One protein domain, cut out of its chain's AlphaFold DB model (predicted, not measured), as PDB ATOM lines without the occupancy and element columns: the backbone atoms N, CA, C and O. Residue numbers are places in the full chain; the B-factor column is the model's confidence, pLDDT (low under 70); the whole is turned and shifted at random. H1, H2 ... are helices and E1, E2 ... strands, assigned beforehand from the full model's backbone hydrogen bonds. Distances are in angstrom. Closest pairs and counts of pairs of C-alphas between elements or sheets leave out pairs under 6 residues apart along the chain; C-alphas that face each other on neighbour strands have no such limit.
ATOM      1  N   TYR A 111    -149.528 192.818  98.941       83.00
ATOM      2  CA  TYR A 111    -149.945 194.038  99.615       83.00
ATOM      3  C   TYR A 111    -149.352 195.329  99.026       83.00
ATOM      4  O   TYR A 111    -149.810 196.410  99.365       83.00
ATOM      5  N   LEU A 112    -148.339 195.268  98.158       86.06
ATOM      6  CA  LEU A 112    -147.929 196.425  97.358       86.06
ATOM      7  C   LEU A 112    -148.662 196.427  96.019       86.06
ATOM      8  O   LEU A 112    -149.209 197.454  95.633       86.06
ATOM      9  N   ILE A 113    -148.731 195.268  95.355       83.56
ATOM     10  CA  ILE A 113    -149.338 195.113  94.024       83.56
ATOM     11  C   ILE A 113    -150.832 195.434  94.029       83.56
ATOM     12  O   ILE A 113    -151.310 196.155  93.158       83.56
ATOM     13  N   ALA A 114    -151.564 194.928  95.016       87.31
ATOM     14  CA  ALA A 114    -153.010 195.062  95.110       87.31
ATOM     15  C   ALA A 114    -153.466 196.409  95.700       87.31
ATOM     16  O   ALA A 114    -154.642 196.754  95.592       87.31
ATOM     17  N   LEU A 115    -152.564 197.188  96.310       93.06
ATOM     18  CA  LEU A 115    -152.940 198.413  97.018       93.06
ATOM     19  C   LEU A 115    -153.571 199.482  96.116       93.06
ATOM     20  O   LEU A 115    -154.609 200.008  96.510       93.06
ATOM     21  N   PRO A 116    -153.043 199.788  94.915       91.81
ATOM     22  CA  PRO A 116    -153.691 200.735  94.007       91.81
ATOM     23  C   PRO A 116    -155.117 200.340  93.617       91.81
ATOM     24  O   PRO A 116    -155.980 201.205  93.477       91.81
ATOM     25  N   PHE A 117    -155.374 199.039  93.462       90.94
ATOM     26  CA  PHE A 117    -156.696 198.522  93.116       90.94
ATOM     27  C   PHE A 117    -157.657 198.650  94.297       90.94
ATOM     28  O   PHE A 117    -158.717 199.257  94.157       90.94
ATOM     29  N   LEU A 118    -157.246 198.176  95.480       93.31
ATOM     30  CA  LEU A 118    -158.066 198.266  96.689       93.31
ATOM     31  C   LEU A 118    -158.351 199.725  97.077       93.31
ATOM     32  O   LEU A 118    -159.455 200.045  97.504       93.31
ATOM     33  N   TRP A 119    -157.386 200.634  96.890       96.19
ATOM     34  CA  TRP A 119    -157.592 202.064  97.126       96.19
ATOM     35  C   TRP A 119    -158.713 202.615  96.241       96.19
ATOM     36  O   TRP A 119    -159.598 203.310  96.732       96.19
ATOM     37  N   GLN A 120    -158.687 202.318  94.941       91.88
ATOM     38  CA  GLN A 120    -159.689 202.814  93.994       91.88
ATOM     39  C   GLN A 120    -161.081 202.225  94.245       91.88
ATOM     40  O   GLN A 120    -162.073 202.920  94.035       91.88
ATOM     41  N   GLU A 121    -161.152 200.982  94.722       92.06
ATOM     42  CA  GLU A 121    -162.404 200.320  95.095       92.06
ATOM     43  C   GLU A 121    -163.021 200.920  96.367       92.06
ATOM     44  O   GLU A 121    -164.201 201.265  96.387       92.06
ATOM     45  N   GLU A 122    -162.224 201.087  97.423       92.31
ATOM     46  CA  GLU A 122    -162.706 201.539  98.736       92.31
ATOM     47  C   GLU A 122    -162.881 203.059  98.809       92.31
ATOM     48  O   GLU A 122    -163.729 203.580  99.540       92.31
ATOM     49  N   PHE A 123    -162.071 203.794  98.046       93.38
ATOM     50  CA  PHE A 123    -162.020 205.250  98.077       93.38
ATOM     51  C   PHE A 123    -162.087 205.877  96.673       93.38
ATOM     52  O   PHE A 123    -161.200 206.662  96.298       93.38
ATOM     53  N   PRO A 124    -163.151 205.590  95.897       91.75
ATOM     54  CA  PRO A 124    -163.340 206.171  94.576       91.75
ATOM     55  C   PRO A 124    -163.589 207.679  94.669       91.75
ATOM     56  O   PRO A 124    -164.052 208.204  95.688       91.75
ATOM     57  N   CYS A 125    -163.302 208.393  93.582       89.56
ATOM     58  CA  CYS A 125    -163.615 209.810  93.460       89.56
ATOM     59  C   CYS A 125    -164.227 210.109  92.085       89.56
ATOM     60  O   CYS A 125    -163.615 209.853  91.046       89.56
ATOM     61  N   GLY A 126    -165.457 210.633  92.084       81.75
ATOM     62  CA  GLY A 126    -166.170 211.009  90.862       81.75
ATOM     63  C   GLY A 126    -165.567 212.243  90.183       81.75
ATOM     64  O   GLY A 126    -164.911 213.062  90.815       81.75
ATOM     65  N   ALA A 127    -165.830 212.428  88.884       76.62
ATOM     66  CA  ALA A 127    -165.212 213.496  88.087       76.62
ATOM     67  C   ALA A 127    -165.516 214.933  88.561       76.62
ATOM     68  O   ALA A 127    -164.774 215.845  88.208       76.62
ATOM     69  N   GLN A 128    -166.600 215.129  89.315       78.44
ATOM     70  CA  GLN A 128    -166.998 216.425  89.877       78.44
ATOM     71  C   GLN A 128    -166.843 216.497  91.401       78.44
ATOM     72  O   GLN A 128    -167.202 217.502  92.010       78.44
ATOM     73  N   GLU A 129    -166.322 215.440  92.025       85.19
ATOM     74  CA  GLU A 129    -166.073 215.422  93.457       85.19
ATOM     75  C   GLU A 129    -164.649 215.888  93.765       85.19
ATOM     76  O   GLU A 129    -163.700 215.560  93.058       85.19
ATOM     77  N   SER A 130    -164.503 216.624  94.865       86.69
ATOM     78  CA  SER A 130    -163.196 216.942  95.440       86.69
ATOM     79  C   SER A 130    -162.533 215.662  95.950       86.69
ATOM     80  O   SER A 130    -163.132 214.912  96.731       86.69
ATOM     81  N   ARG A 131    -161.276 215.438  95.562       90.31
ATOM     82  CA  ARG A 131    -160.462 214.300  96.012       90.31
ATOM     83  C   ARG A 131    -160.089 214.435  97.481       90.31
ATOM     84  O   ARG A 131    -159.949 213.424  98.166       90.31
ATOM     85  N   VAL A 132    -159.953 215.667  97.973       89.31
ATOM     86  CA  VAL A 132    -159.722 215.958  99.394       89.31
ATOM     87  C   VAL A 132    -161.062 216.087 100.119       89.31
ATOM     88  O   VAL A 132    -161.885 216.934  99.761       89.31
ATOM     89  N   ARG A 133    -161.284 215.273 101.158       85.56
ATOM     90  CA  ARG A 133    -162.488 215.344 102.013       85.56
ATOM     91  C   ARG A 133    -162.223 215.875 103.426       85.56
ATOM     92  O   ARG A 133    -163.145 215.893 104.235       85.56
ATOM     93  N   GLN A 134    -161.002 216.332 103.706       83.50
ATOM     94  CA  GLN A 134    -160.632 216.835 105.026       83.50
ATOM     95  C   GLN A 134    -161.537 218.014 105.439       83.50
ATOM     96  O   GLN A 134    -161.694 218.968 104.662       83.50
ATOM     97  N   PRO A 135    -162.157 217.966 106.634       81.38
ATOM     98  CA  PRO A 135    -162.937 219.084 107.143       81.38
ATOM     99  C   PRO A 135    -162.032 220.297 107.394       81.38
ATOM    100  O   PRO A 135    -160.843 220.153 107.663       81.38
ATOM    101  N   GLY A 136    -162.596 221.501 107.296       81.88
ATOM    102  CA  GLY A 136    -161.863 222.751 107.531       81.88
ATOM    103  C   GLY A 136    -161.172 223.351 106.304       81.88
ATOM    104  O   GLY A 136    -160.830 224.525 106.346       81.88
ATOM    105  N   LEU A 137    -161.047 222.613 105.194       86.19
ATOM    106  CA  LEU A 137    -160.493 223.149 103.945       86.19
ATOM    107  C   LEU A 137    -161.566 223.773 103.050       86.19
ATOM    108  O   LEU A 137    -162.594 223.141 102.756       86.19
ATOM    109  N   THR A 138    -161.278 224.971 102.549       88.31
ATOM    110  CA  THR A 138    -162.056 225.669 101.521       88.31
ATOM    111  C   THR A 138    -161.916 224.990 100.150       88.31
ATOM    112  O   THR A 138    -160.948 224.267  99.902       88.31
ATOM    113  N   PRO A 139    -162.847 225.222  99.203       86.50
ATOM    114  CA  PRO A 139    -162.748 224.644  97.860       86.50
ATOM    115  C   PRO A 139    -161.452 225.010  97.114       86.50
ATOM    116  O   PRO A 139    -160.916 224.182  96.383       86.50
ATOM    117  N   GLY A 140    -160.931 226.227  97.314       86.69
ATOM    118  CA  GLY A 140    -159.681 226.674  96.690       86.69
ATOM    119  C   GLY A 140    -158.454 225.941  97.230       86.69
ATOM    120  O   GLY A 140    -157.585 225.547  96.460       86.69
ATOM    121  N   GLU A 141    -158.414 225.691  98.537       88.62
ATOM    122  CA  GLU A 141    -157.325 224.951  99.188       88.62
ATOM    123  C   GLU A 141    -157.308 223.478  98.781       88.62
ATOM    124  O   GLU A 141    -156.248 222.920  98.507       88.62
ATOM    125  N   ARG A 142    -158.488 222.853  98.669       90.06
ATOM    126  CA  ARG A 142    -158.604 221.479  98.154       90.06
ATOM    127  C   ARG A 142    -158.089 221.388  96.725       90.06
ATOM    128  O   ARG A 142    -157.308 220.494  96.418       90.06
ATOM    129  N   LYS A 143    -158.460 222.358  95.887       88.56
ATOM    130  CA  LYS A 143    -157.975 222.437  94.513       88.56
ATOM    131  C   LYS A 143    -156.455 222.619  94.448       88.56
ATOM    132  O   LYS A 143    -155.818 221.937  93.664       88.56
ATOM    133  N   ALA A 144    -155.863 223.454  95.303       88.06
ATOM    134  CA  ALA A 144    -154.408 223.628  95.347       88.06
ATOM    135  C   ALA A 144    -153.664 222.328  95.714       88.06
ATOM    136  O   ALA A 144    -152.621 222.027  95.138       88.06
ATOM    137  N   ILE A 145    -154.216 221.537  96.642       88.94
ATOM    138  CA  ILE A 145    -153.686 220.210  96.990       88.94
ATOM    139  C   ILE A 145    -153.794 219.260  95.789       88.94
ATOM    140  O   ILE A 145    -152.846 218.542  95.483       88.94
ATOM    141  N   GLU A 146    -154.922 219.262  95.079       89.12
ATOM    142  CA  GLU A 146    -155.131 218.416  93.897       89.12
ATOM    143  C   GLU A 146    -154.227 218.802  92.721       89.12
ATOM    144  O   GLU A 146    -153.652 217.920  92.086       89.12
ATOM    145  N   ASP A 147    -154.047 220.101  92.482       88.19
ATOM    146  CA  ASP A 147    -153.187 220.648  91.429       88.19
ATOM    147  C   ASP A 147    -151.694 220.369  91.701       88.19
ATOM    148  O   ASP A 147    -150.879 220.424  90.782       88.19
ATOM    149  N   SER A 148    -151.319 220.032  92.944       87.69
ATOM    150  CA  SER A 148    -149.947 219.633  93.296       87.69
ATOM    151  C   SER A 148    -149.578 218.210  92.853       87.69
ATOM    152  O   SER A 148    -148.403 217.835  92.872       87.69
ATOM    153  N   LEU A 149    -150.569 217.401  92.464       88.06
ATOM    154  CA  LEU A 149    -150.354 216.018  92.052       88.06
ATOM    155  C   LEU A 149    -149.781 215.929  90.629       88.06
ATOM    156  O   LEU A 149    -150.080 216.769  89.779       88.06
ATOM    157  N   PRO A 150    -148.983 214.887  90.325       85.81
ATOM    158  CA  PRO A 150    -148.430 214.714  88.991       85.81
ATOM    159  C   PRO A 150    -149.537 214.517  87.941       85.81
ATOM    160  O   PRO A 150    -150.575 213.905  88.230       85.81
ATOM    161  N   PRO A 151    -149.311 214.980  86.697       82.25
ATOM    162  CA  PRO A 151    -150.249 214.753  85.606       82.25
ATOM    163  C   PRO A 151    -150.434 213.247  85.378       82.25
ATOM    164  O   PRO A 151    -149.465 212.492  85.356       82.25
ATOM    165  N   GLY A 152    -151.686 212.814  85.216       82.81
ATOM    166  CA  GLY A 152    -152.032 211.399  85.043       82.81
ATOM    167  C   GLY A 152    -152.213 210.606  86.343       82.81
ATOM    168  O   GLY A 152    -152.434 209.403  86.273       82.81
ATOM    169  N   ALA A 153    -152.158 211.248  87.519       86.69
ATOM    170  CA  ALA A 153    -152.466 210.576  88.781       86.69
ATOM    171  C   ALA A 153    -153.896 209.982  88.770       86.69
ATOM    172  O   ALA A 153    -154.837 210.687  88.376       86.69
ATOM    173  N   PRO A 154    -154.094 208.741  89.260       89.12
ATOM    174  CA  PRO A 154    -155.406 208.103  89.303       89.12
ATOM    175  C   PRO A 154    -156.424 208.949  90.062       89.12
ATOM    176  O   PRO A 154    -156.107 209.555  91.093       89.12
ATOM    177  N   LYS A 155    -157.674 208.960  89.594       87.12
ATOM    178  CA  LYS A 155    -158.778 209.670  90.259       87.12
ATOM    179  C   LYS A 155    -159.313 208.871  91.448       87.12
ATOM    180  O   LYS A 155    -160.414 208.335  91.424       87.12
ATOM    181  N   ALA A 156    -158.520 208.833  92.511       92.75
ATOM    182  CA  ALA A 156    -158.892 208.284  93.809       92.75
ATOM    183  C   ALA A 156    -158.888 209.374  94.888       92.75
ATOM    184  O   ALA A 156    -158.208 210.405  94.754       92.75
ATOM    185  N   ARG A 157    -159.639 209.140  95.967       94.38
ATOM    186  CA  ARG A 157    -159.678 210.036  97.126       94.38
ATOM    187  C   ARG A 157    -158.288 210.160  97.751       94.38
ATOM    188  O   ARG A 157    -157.571 209.168  97.876       94.38
ATOM    189  N   ILE A 158    -157.936 211.371  98.168       94.31
ATOM    190  CA  ILE A 158    -156.743 211.635  98.976       94.31
ATOM    191  C   ILE A 158    -157.075 211.246 100.416       94.31
ATOM    192  O   ILE A 158    -158.104 211.663 100.956       94.31
ATOM    193  N   LEU A 159    -156.238 210.398 101.003       95.25
ATOM    194  CA  LEU A 159    -156.441 209.839 102.335       95.25
ATOM    195  C   LEU A 159    -155.624 210.612 103.359       95.25
ATOM    196  O   LEU A 159    -154.529 211.080 103.060       95.25
ATOM    197  N   ASP A 160    -156.146 210.726 104.573       93.25
ATOM    198  CA  ASP A 160    -155.328 211.121 105.709       93.25
ATOM    199  C   ASP A 160    -154.481 209.937 106.196       93.25
ATOM    200  O   ASP A 160    -154.534 208.817 105.673       93.25
ATOM    201  N   GLN A 161    -153.671 210.195 107.218       91.69
ATOM    202  CA  GLN A 161    -152.829 209.177 107.819       91.69
ATOM    203  C   GLN A 161    -153.618 207.978 108.359       91.69
ATOM    204  O   GLN A 161    -153.130 206.858 108.252       91.69
ATOM    205  N   VAL A 162    -154.791 208.181 108.955       92.81
ATOM    206  CA  VAL A 162    -155.549 207.093 109.590       92.81
ATOM    207  C   VAL A 162    -156.118 206.172 108.518       92.81
ATOM    208  O   VAL A 162    -155.810 204.982 108.514       92.81
ATOM    209  N   ALA A 163    -156.829 206.733 107.539       94.44
ATOM    210  CA  ALA A 163    -157.426 205.969 106.450       94.44
ATOM    211  C   ALA A 163    -156.371 205.248 105.594       94.44
ATOM    212  O   ALA A 163    -156.613 204.142 105.109       94.44
ATOM    213  N   PHE A 164    -155.184 205.839 105.414       95.69
ATOM    214  CA  PHE A 164    -154.099 205.167 104.699       95.69
ATOM    215  C   PHE A 164    -153.542 203.964 105.476       95.69
ATOM    216  O   PHE A 164    -153.277 202.920 104.880       95.69
ATOM    217  N   HIS A 165    -153.398 204.077 106.799       95.06
ATOM    218  CA  HIS A 165    -152.970 202.952 107.629       95.06
ATOM    219  C   HIS A 165    -154.016 201.826 107.649       95.06
ATOM    220  O   HIS A 165    -153.654 200.668 107.446       95.06
ATOM    221  N   GLU A 166    -155.299 202.158 107.799       95.31
ATOM    222  CA  GLU A 166    -156.400 201.183 107.754       95.31
ATOM    223  C   GLU A 166    -156.440 200.420 106.421       95.31
ATOM    224  O   GLU A 166    -156.659 199.208 106.396       95.31
ATOM    225  N   LEU A 167    -156.170 201.102 105.302       95.94
ATOM    226  CA  LEU A 167    -156.087 200.468 103.986       95.94
ATOM    227  C   LEU A 167    -154.963 199.424 103.918       95.94
ATOM    228  O   LEU A 167    -155.165 198.330 103.385       95.94
ATOM    229  N   ILE A 168    -153.781 199.750 104.450       94.94
ATOM    230  CA  ILE A 168    -152.641 198.825 104.470       94.94
ATOM    231  C   ILE A 168    -152.936 197.623 105.377       94.94
ATOM    232  O   ILE A 168    -152.649 196.490 104.989       94.94
ATOM    233  N   GLU A 169    -153.520 197.851 106.553       94.50
ATOM    234  CA  GLU A 169    -153.904 196.787 107.488       94.50
ATOM    235  C   GLU A 169    -154.926 195.833 106.858       94.50
ATOM    236  O   GLU A 169    -154.705 194.622 106.808       94.50
ATOM    237  N   LYS A 170    -155.991 196.378 106.256       93.62
ATOM    238  CA  LYS A 170    -157.003 195.592 105.539       93.62
ATOM    239  C   LYS A 170    -156.384 194.742 104.433       93.62
ATOM    240  O   LYS A 170    -156.754 193.581 104.247       93.62
ATOM    241  N   LEU A 171    -155.434 195.302 103.688       91.00
ATOM    242  CA  LEU A 171    -154.771 194.577 102.615       91.00
ATOM    243  C   LEU A 171    -153.830 193.482 103.134       91.00
ATOM    244  O   LEU A 171    -153.754 192.401 102.538       91.00
ATOM    245  N   HIS A 172    -153.145 193.728 104.252       90.56
ATOM    246  CA  HIS A 172    -152.388 192.693 104.949       90.56
ATOM    247  C   HIS A 172    -153.306 191.537 105.346       90.56
ATOM    248  O   HIS A 172    -153.012 190.397 104.990       90.56
ATOM    249  N   ASP A 173    -154.451 191.811 105.966       90.69
ATOM    250  CA  ASP A 173    -155.412 190.779 106.367       90.69
ATOM    251  C   ASP A 173    -155.903 189.935 105.189       90.69
ATOM    252  O   ASP A 173    -155.977 188.708 105.290       90.69
ATOM    253  N   LEU A 174    -156.193 190.566 104.045       88.88
ATOM    254  CA  LEU A 174    -156.527 189.851 102.811       88.88
ATOM    255  C   LEU A 174    -155.379 188.941 102.360       88.88
ATOM    256  O   LEU A 174    -155.620 187.780 102.036       88.88
ATOM    257  N   SER A 175    -154.133 189.421 102.410       84.69
ATOM    258  CA  SER A 175    -152.962 188.610 102.048       84.69
ATOM    259  C   SER A 175    -152.752 187.405 102.977       84.69
ATOM    260  O   SER A 175    -152.288 186.360 102.529       84.69
ATOM    261  N   GLN A 176    -153.112 187.519 104.262       86.69
ATOM    262  CA  GLN A 176    -152.941 186.442 105.241       86.69
ATOM    263  C   GLN A 176    -154.017 185.354 105.138       86.69
ATOM    264  O   GLN A 176    -153.758 184.209 105.511       86.69
ATOM    265  N   LYS A 177    -155.218 185.678 104.642       86.00
ATOM    266  CA  LYS A 177    -156.329 184.714 104.519       86.00
ATOM    267  C   LYS A 177    -155.999 183.552 103.585       86.00
ATOM    268  O   LYS A 177    -156.326 182.413 103.917       86.00
ATOM    269  N   GLU A 178    -155.282 183.831 102.501       77.31
ATOM    270  CA  GLU A 178    -154.868 182.841 101.498       77.31
ATOM    271  C   GLU A 178    -153.716 181.936 101.972       77.31
ATOM    272  O   GLU A 178    -153.432 180.909 101.356       77.31
ATOM    273  N   LEU A 179    -153.037 182.290 103.071       77.31
ATOM    274  CA  LEU A 179    -151.904 181.529 103.593       77.31
ATOM    275  C   LEU A 179    -152.348 180.451 104.596       77.31
ATOM    276  O   LEU A 179    -153.264 180.691 105.400       77.31
ATOM    277  N   PRO A 180    -151.658 179.292 104.643       80.06
ATOM    278  CA  PRO A 180    -151.813 178.318 105.720       80.06
ATOM    279  C   PRO A 180    -151.550 178.950 107.092       80.06
ATOM    280  O   PRO A 180    -150.656 179.785 107.232       80.06
ATOM    281  N   ALA A 181    -152.270 178.514 108.131       81.50
ATOM    282  CA  ALA A 181    -152.184 179.093 109.479       81.50
ATOM    283  C   ALA A 181    -150.748 179.195 110.029       81.50
ATOM    284  O   ALA A 181    -150.399 180.202 110.635       81.50
ATOM    285  N   ALA A 182    -149.896 178.199 109.767       76.88
ATOM    286  CA  ALA A 182    -148.499 178.193 110.210       76.88
ATOM    287  C   ALA A 182    -147.597 179.216 109.486       76.88
ATOM    288  O   ALA A 182    -146.493 179.498 109.949       76.88
ATOM    289  N   GLN A 183    -148.036 179.746 108.342       76.81
ATOM    290  CA  GLN A 183    -147.305 180.737 107.549       76.81
ATOM    291  C   GLN A 183    -147.821 182.164 107.773       76.81
ATOM    292  O   GLN A 183    -147.187 183.114 107.315       76.81
ATOM    293  N   ARG A 184    -148.950 182.320 108.476       84.31
ATOM    294  CA  ARG A 184    -149.528 183.630 108.766       84.31
ATOM    295  C   ARG A 184    -148.682 184.388 109.773       84.31
ATOM    296  O   ARG A 184    -148.110 183.807 110.695       84.31
ATOM    297  N   MET A 185    -148.662 185.703 109.629       84.44
ATOM    298  CA  MET A 185    -148.005 186.600 110.563       84.44
ATOM    299  C   MET A 185    -148.912 187.762 110.965       84.44
ATOM    300  O   MET A 185    -149.677 188.267 110.134       84.44
ATOM    301  N   PRO A 186    -148.823 188.205 112.230       88.25
ATOM    302  CA  PRO A 186    -149.587 189.347 112.695       88.25
ATOM    303  C   PRO A 186    -149.136 190.620 111.983       88.25
ATOM    304  O   PRO A 186    -147.985 190.748 111.548       88.25
ATOM    305  N   PHE A 187    -150.059 191.567 111.894       91.62
ATOM    306  CA  PHE A 187    -149.742 192.905 111.448       91.62
ATOM    307  C   PHE A 187    -149.004 193.663 112.558       91.62
ATOM    308  O   PHE A 187    -149.388 193.592 113.723       91.62
ATOM    309  N   SER A 188    -147.898 194.322 112.217       91.12
ATOM    310  CA  SER A 188    -147.037 195.011 113.183       91.12
ATOM    311  C   SER A 188    -146.651 196.394 112.683       91.12
ATOM    312  O   SER A 188    -146.588 196.619 111.473       91.12
ATOM    313  N   ASP A 189    -146.295 197.293 113.600       90.75
ATOM    314  CA  ASP A 189    -145.860 198.655 113.259       90.75
ATOM    315  C   ASP A 189    -144.659 198.659 112.304       90.75
ATOM    316  O   ASP A 189    -144.585 199.457 111.370       90.75
ATOM    317  N   ALA A 190    -143.726 197.720 112.486       86.62
ATOM    318  CA  ALA A 190    -142.573 197.574 111.604       86.62
ATOM    319  C   ALA A 190    -142.986 197.167 110.180       86.62
ATOM    320  O   ALA A 190    -142.438 197.685 109.205       86.62
ATOM    321  N   LEU A 191    -143.960 196.257 110.047       87.12
ATOM    322  CA  LEU A 191    -144.485 195.854 108.744       87.12
ATOM    323  C   LEU A 191    -145.275 196.991 108.092       87.12
ATOM    324  O   LEU A 191    -145.092 197.244 106.902       87.12
ATOM    325  N   MET A 192    -146.080 197.712 108.869       93.12
ATOM    326  CA  MET A 192    -146.789 198.896 108.399       93.12
ATOM    327  C   MET A 192    -145.818 199.925 107.813       93.12
ATOM    328  O   MET A 192    -145.950 200.348 106.663       93.12
ATOM    329  N   MET A 193    -144.792 200.285 108.586       90.44
ATOM    330  CA  MET A 193    -143.789 201.256 108.164       90.44
ATOM    331  C   MET A 193    -143.001 200.776 106.947       90.44
ATOM    332  O   MET A 193    -142.729 201.571 106.046       90.44
ATOM    333  N   HIS A 194    -142.684 199.480 106.870       87.25
ATOM    334  CA  HIS A 194    -142.069 198.885 105.688       87.25
ATOM    335  C   HIS A 194    -142.942 199.075 104.437       87.25
ATOM    336  O   HIS A 194    -142.448 199.572 103.424       87.25
ATOM    337  N   ILE A 195    -144.232 198.732 104.510       89.62
ATOM    338  CA  ILE A 195    -145.169 198.850 103.384       89.62
ATOM    339  C   ILE A 195    -145.297 200.310 102.948       89.62
ATOM    340  O   ILE A 195    -145.064 200.630 101.781       89.62
ATOM    341  N   LYS A 196    -145.572 201.209 103.898       92.88
ATOM    342  CA  LYS A 196    -145.652 202.653 103.656       92.88
ATOM    343  C   LYS A 196    -144.395 203.181 102.965       92.88
ATOM    344  O   LYS A 196    -144.495 203.856 101.942       92.88
ATOM    345  N   PHE A 197    -143.211 202.847 103.477       89.38
ATOM    346  CA  PHE A 197    -141.952 203.315 102.900       89.38
ATOM    347  C   PHE A 197    -141.745 202.788 101.476       89.38
ATOM    348  O   PHE A 197    -141.324 203.539 100.601       89.38
ATOM    349  N   ARG A 198    -142.088 201.522 101.204       87.12
ATOM    350  CA  ARG A 198    -142.002 200.939  99.854       87.12
ATOM    351  C   ARG A 198    -142.962 201.606  98.864       87.12
ATOM    352  O   ARG A 198    -142.581 201.830  97.715       87.12
ATOM    353  N   LEU A 199    -144.174 201.957  99.286       89.56
ATOM    354  CA  LEU A 199    -145.155 202.646  98.440       89.56
ATOM    355  C   LEU A 199    -144.718 204.073  98.094       89.56
ATOM    356  O   LEU A 199    -144.794 204.465  96.930       89.56
ATOM    357  N   LEU A 200    -144.185 204.806  99.075       90.25
ATOM    358  CA  LEU A 200    -143.628 206.144  98.865       90.25
ATOM    359  C   LEU A 200    -142.377 206.092  97.975       90.25
ATOM    360  O   LEU A 200    -142.269 206.810  96.985       90.25
ATOM    361  N   HIS A 201    -141.447 205.180  98.267       83.94
ATOM    362  CA  HIS A 201    -140.183 205.043  97.537       83.94
ATOM    363  C   HIS A 201    -140.335 204.460  96.118       83.94
ATOM    364  O   HIS A 201    -139.448 204.605  95.273       83.94
ATOM    365  N   SER A 202    -141.428 203.749  95.832       80.19
ATOM    366  CA  SER A 202    -141.768 203.331  94.464       80.19
ATOM    367  C   SER A 202    -142.433 204.446  93.656       80.19
ATOM    368  O   SER A 202    -142.479 204.346  92.433       80.19
ATOM    369  N   GLY A 203    -142.923 205.500  94.315       86.44
ATOM    370  CA  GLY A 203    -143.735 206.539  93.687       86.44
ATOM    371  C   GLY A 203    -145.167 206.093  93.381       86.44
ATOM    372  O   GLY A 203    -145.871 206.801  92.668       86.44
ATOM    373  N   THR A 204    -145.599 204.939  93.905       89.44
ATOM    374  CA  THR A 204    -146.989 204.462  93.786       89.44
ATOM    375  C   THR A 204    -147.929 205.353  94.596       89.44
ATOM    376  O   THR A 204    -149.028 205.689  94.154       89.44
ATOM    377  N   VAL A 205    -147.468 205.768  95.777       93.56
ATOM    378  CA  VAL A 205    -148.154 206.700  96.674       93.56
ATOM    379  C   VAL A 205    -147.272 207.927  96.860       93.56
ATOM    380  O   VAL A 205    -146.051 207.809  96.962       93.56
ATOM    381  N   LEU A 206    -147.889 209.101  96.931       93.06
ATOM    382  CA  LEU A 206    -147.230 210.350  97.288       93.06
ATOM    383  C   LEU A 206    -147.738 210.825  98.638       93.06
ATOM    384  O   LEU A 206    -148.940 210.798  98.894       93.06
ATOM    385  N   GLN A 207    -146.819 211.291  99.477       93.62
ATOM    386  CA  GLN A 207    -147.180 212.104 100.626       93.62
ATOM    387  C   GLN A 207    -147.335 213.546 100.142       93.62
ATOM    388  O   GLN A 207    -146.431 214.093  99.511       93.62
ATOM    389  N   VAL A 208    -148.500 214.128 100.397       89.12
ATOM    390  CA  VAL A 208    -148.808 215.514 100.068       89.12
ATOM    391  C   VAL A 208    -148.666 216.329 101.340       89.12
ATOM    392  O   VAL A 208    -149.524 216.291 102.224       89.12
ATOM    393  N   ASP A 209    -147.555 217.049 101.431       78.06
ATOM    394  CA  ASP A 209    -147.309 217.979 102.522       78.06
ATOM    395  C   ASP A 209    -148.028 219.293 102.206       78.06
ATOM    396  O   ASP A 209    -147.719 219.969 101.224       78.06
ATOM    397  N   SER A 210    -149.012 219.650 103.029       76.31
ATOM    398  CA  SER A 210    -149.740 220.910 102.902       76.31
ATOM    399  C   SER A 210    -149.605 221.700 104.199       76.31
ATOM    400  O   SER A 210    -149.931 221.161 105.253       76.31
ATOM    401  N   PRO A 211    -149.202 222.984 104.159       77.25
ATOM    402  CA  PRO A 211    -149.145 223.823 105.360       77.25
ATOM    403  C   PRO A 211    -150.537 224.106 105.954       77.25
ATOM    404  O   PRO A 211    -150.643 224.755 106.987       77.25
ATOM    405  N   LEU A 212    -151.598 223.665 105.274       76.88
ATOM    406  CA  LEU A 212    -152.997 223.894 105.623       76.88
ATOM    407  C   LEU A 212    -153.587 222.780 106.498       76.88
ATOM    408  O   LEU A 212    -154.698 222.926 107.001       76.88
ATOM    409  N   VAL A 213    -152.888 221.648 106.635       79.69
ATOM    410  CA  VAL A 213    -153.354 220.487 107.399       79.69
ATOM    411  C   VAL A 213    -152.197 219.949 108.234       79.69
ATOM    412  O   VAL A 213    -151.148 219.616 107.694       79.69
ATOM    413  N   ASP A 214    -152.407 219.811 109.543       82.25
ATOM    414  CA  ASP A 214    -151.376 219.309 110.467       82.25
ATOM    415  C   ASP A 214    -151.082 217.807 110.292       82.25
ATOM    416  O   ASP A 214    -150.055 217.299 110.742       82.25
ATOM    417  N   ILE A 215    -151.998 217.077 109.651       85.69
ATOM    418  CA  ILE A 215    -151.910 215.635 109.405       85.69
ATOM    419  C   ILE A 215    -151.456 215.407 107.957       85.69
ATOM    420  O   ILE A 215    -152.035 216.005 107.045       85.69
ATOM    421  N   PRO A 216    -150.479 214.513 107.713       89.75
ATOM    422  CA  PRO A 216    -150.025 214.226 106.363       89.75
ATOM    423  C   PRO A 216    -151.135 213.569 105.543       89.75
ATOM    424  O   PRO A 216    -151.842 212.669 106.012       89.75
ATOM    425  N   LEU A 217    -151.242 214.010 104.295       93.38
ATOM    426  CA  LEU A 217    -152.156 213.457 103.309       93.38
ATOM    427  C   LEU A 217    -151.400 212.527 102.361       93.38
ATOM    428  O   LEU A 217    -150.217 212.720 102.088       93.38
ATOM    429  N   TYR A 218    -152.093 211.526 101.833       95.44
ATOM    430  CA  TYR A 218    -151.543 210.539 100.916       95.44
ATOM    431  C   TYR A 218    -152.414 210.445  99.672       95.44
ATOM    432  O   TYR A 218    -153.638 210.320  99.751       95.44
ATOM    433  N   ALA A 219    -151.776 210.490  98.510       95.31
ATOM    434  CA  ALA A 219    -152.435 210.398  97.221       95.31
ATOM    435  C   ALA A 219    -151.911 209.196  96.439       95.31
ATOM    436  O   ALA A 219    -150.702 208.959  96.376       95.31
ATOM    437  N   LEU A 220    -152.823 208.469  95.795       94.62
ATOM    438  CA  LEU A 220    -152.453 207.473  94.802       94.62
ATOM    439  C   LEU A 220    -151.923 208.189  93.553       94.62
ATOM    440  O   LEU A 220    -152.604 209.055  92.998       94.62
ATOM    441  N   ALA A 221    -150.710 207.833  93.135       91.38
ATOM    442  CA  ALA A 221    -150.013 208.455  92.010       91.38
ATOM    443  C   ALA A 221    -149.805 207.508  90.821       91.38
ATOM    444  O   ALA A 221    -149.455 207.972  89.740       91.38
TER     445      ALA A 221
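AT A GLANCE: This is residues 111 to 221 of the 310 residues of an uncharacterized protein of Leptolyngbya sp. BL0902 (UniProt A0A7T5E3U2). A small hairpin of two strands, E1 and E2, sits in the middle of an elongated domain, with helices H1, H3 and H4 toward one end and the short helix H2 among long loops at the other. H3, the longest helix, runs along the long axis, H1 and H4 each meet it about perpendicular, and residues 177 to 183 stick out beyond them. The printed part has 111 residues, with the order H1 H2 H3 H4 E1 E2; the class is mostly helix, and the two-stranded sheet is antiparallel. It is compact, with a radius of gyration of the C-alphas of 15.0 A and spans of 52 by 27 by 24 A.

IN THESE COORDINATES: H1 is residues 115 to 122, 10.4 A long, from C-alpha 115 at (-152.940, 198.413, 97.018). H2 is residues 139 to 147, 12.2 A. H3, residues 161 to 177, is 24.9 A long, and H4, residues 189 to 202, is 19.8 A. E1 is residues 205 to 208, 9.5 A, and E2 is residues 217 to 220, 10.4 A, ending at C-alpha 220 at (-152.453, 207.473, 94.802).

HOW THE PARTS SIT: H1 touches residues 167 to 171 of H3, about perpendicular at 74 degrees; the closest C-alphas, of Leu 115 and Leu 171, are 7.0 A apart. H2 touches no helix. H3 and H4 touch at 76 degrees, about perpendicular, closest at the C-alphas of Ile 168 and Met 192, 7.0 A. E1 and E2 form an antiparallel hairpin, with N 208 and O 217 within hydrogen-bond range at 2.8 A. Every O i to N i+4 pair is within range in H1, H2, H3 and H4.

THE WHOLE: The farthest C-alphas, of Gly 140 and Ala 182, are 51.6 A apart. The printed part has no cut. The links H1 to H2, H2 to H3 and H3 to H4 are long. No printed residue is under 70 in pLDDT.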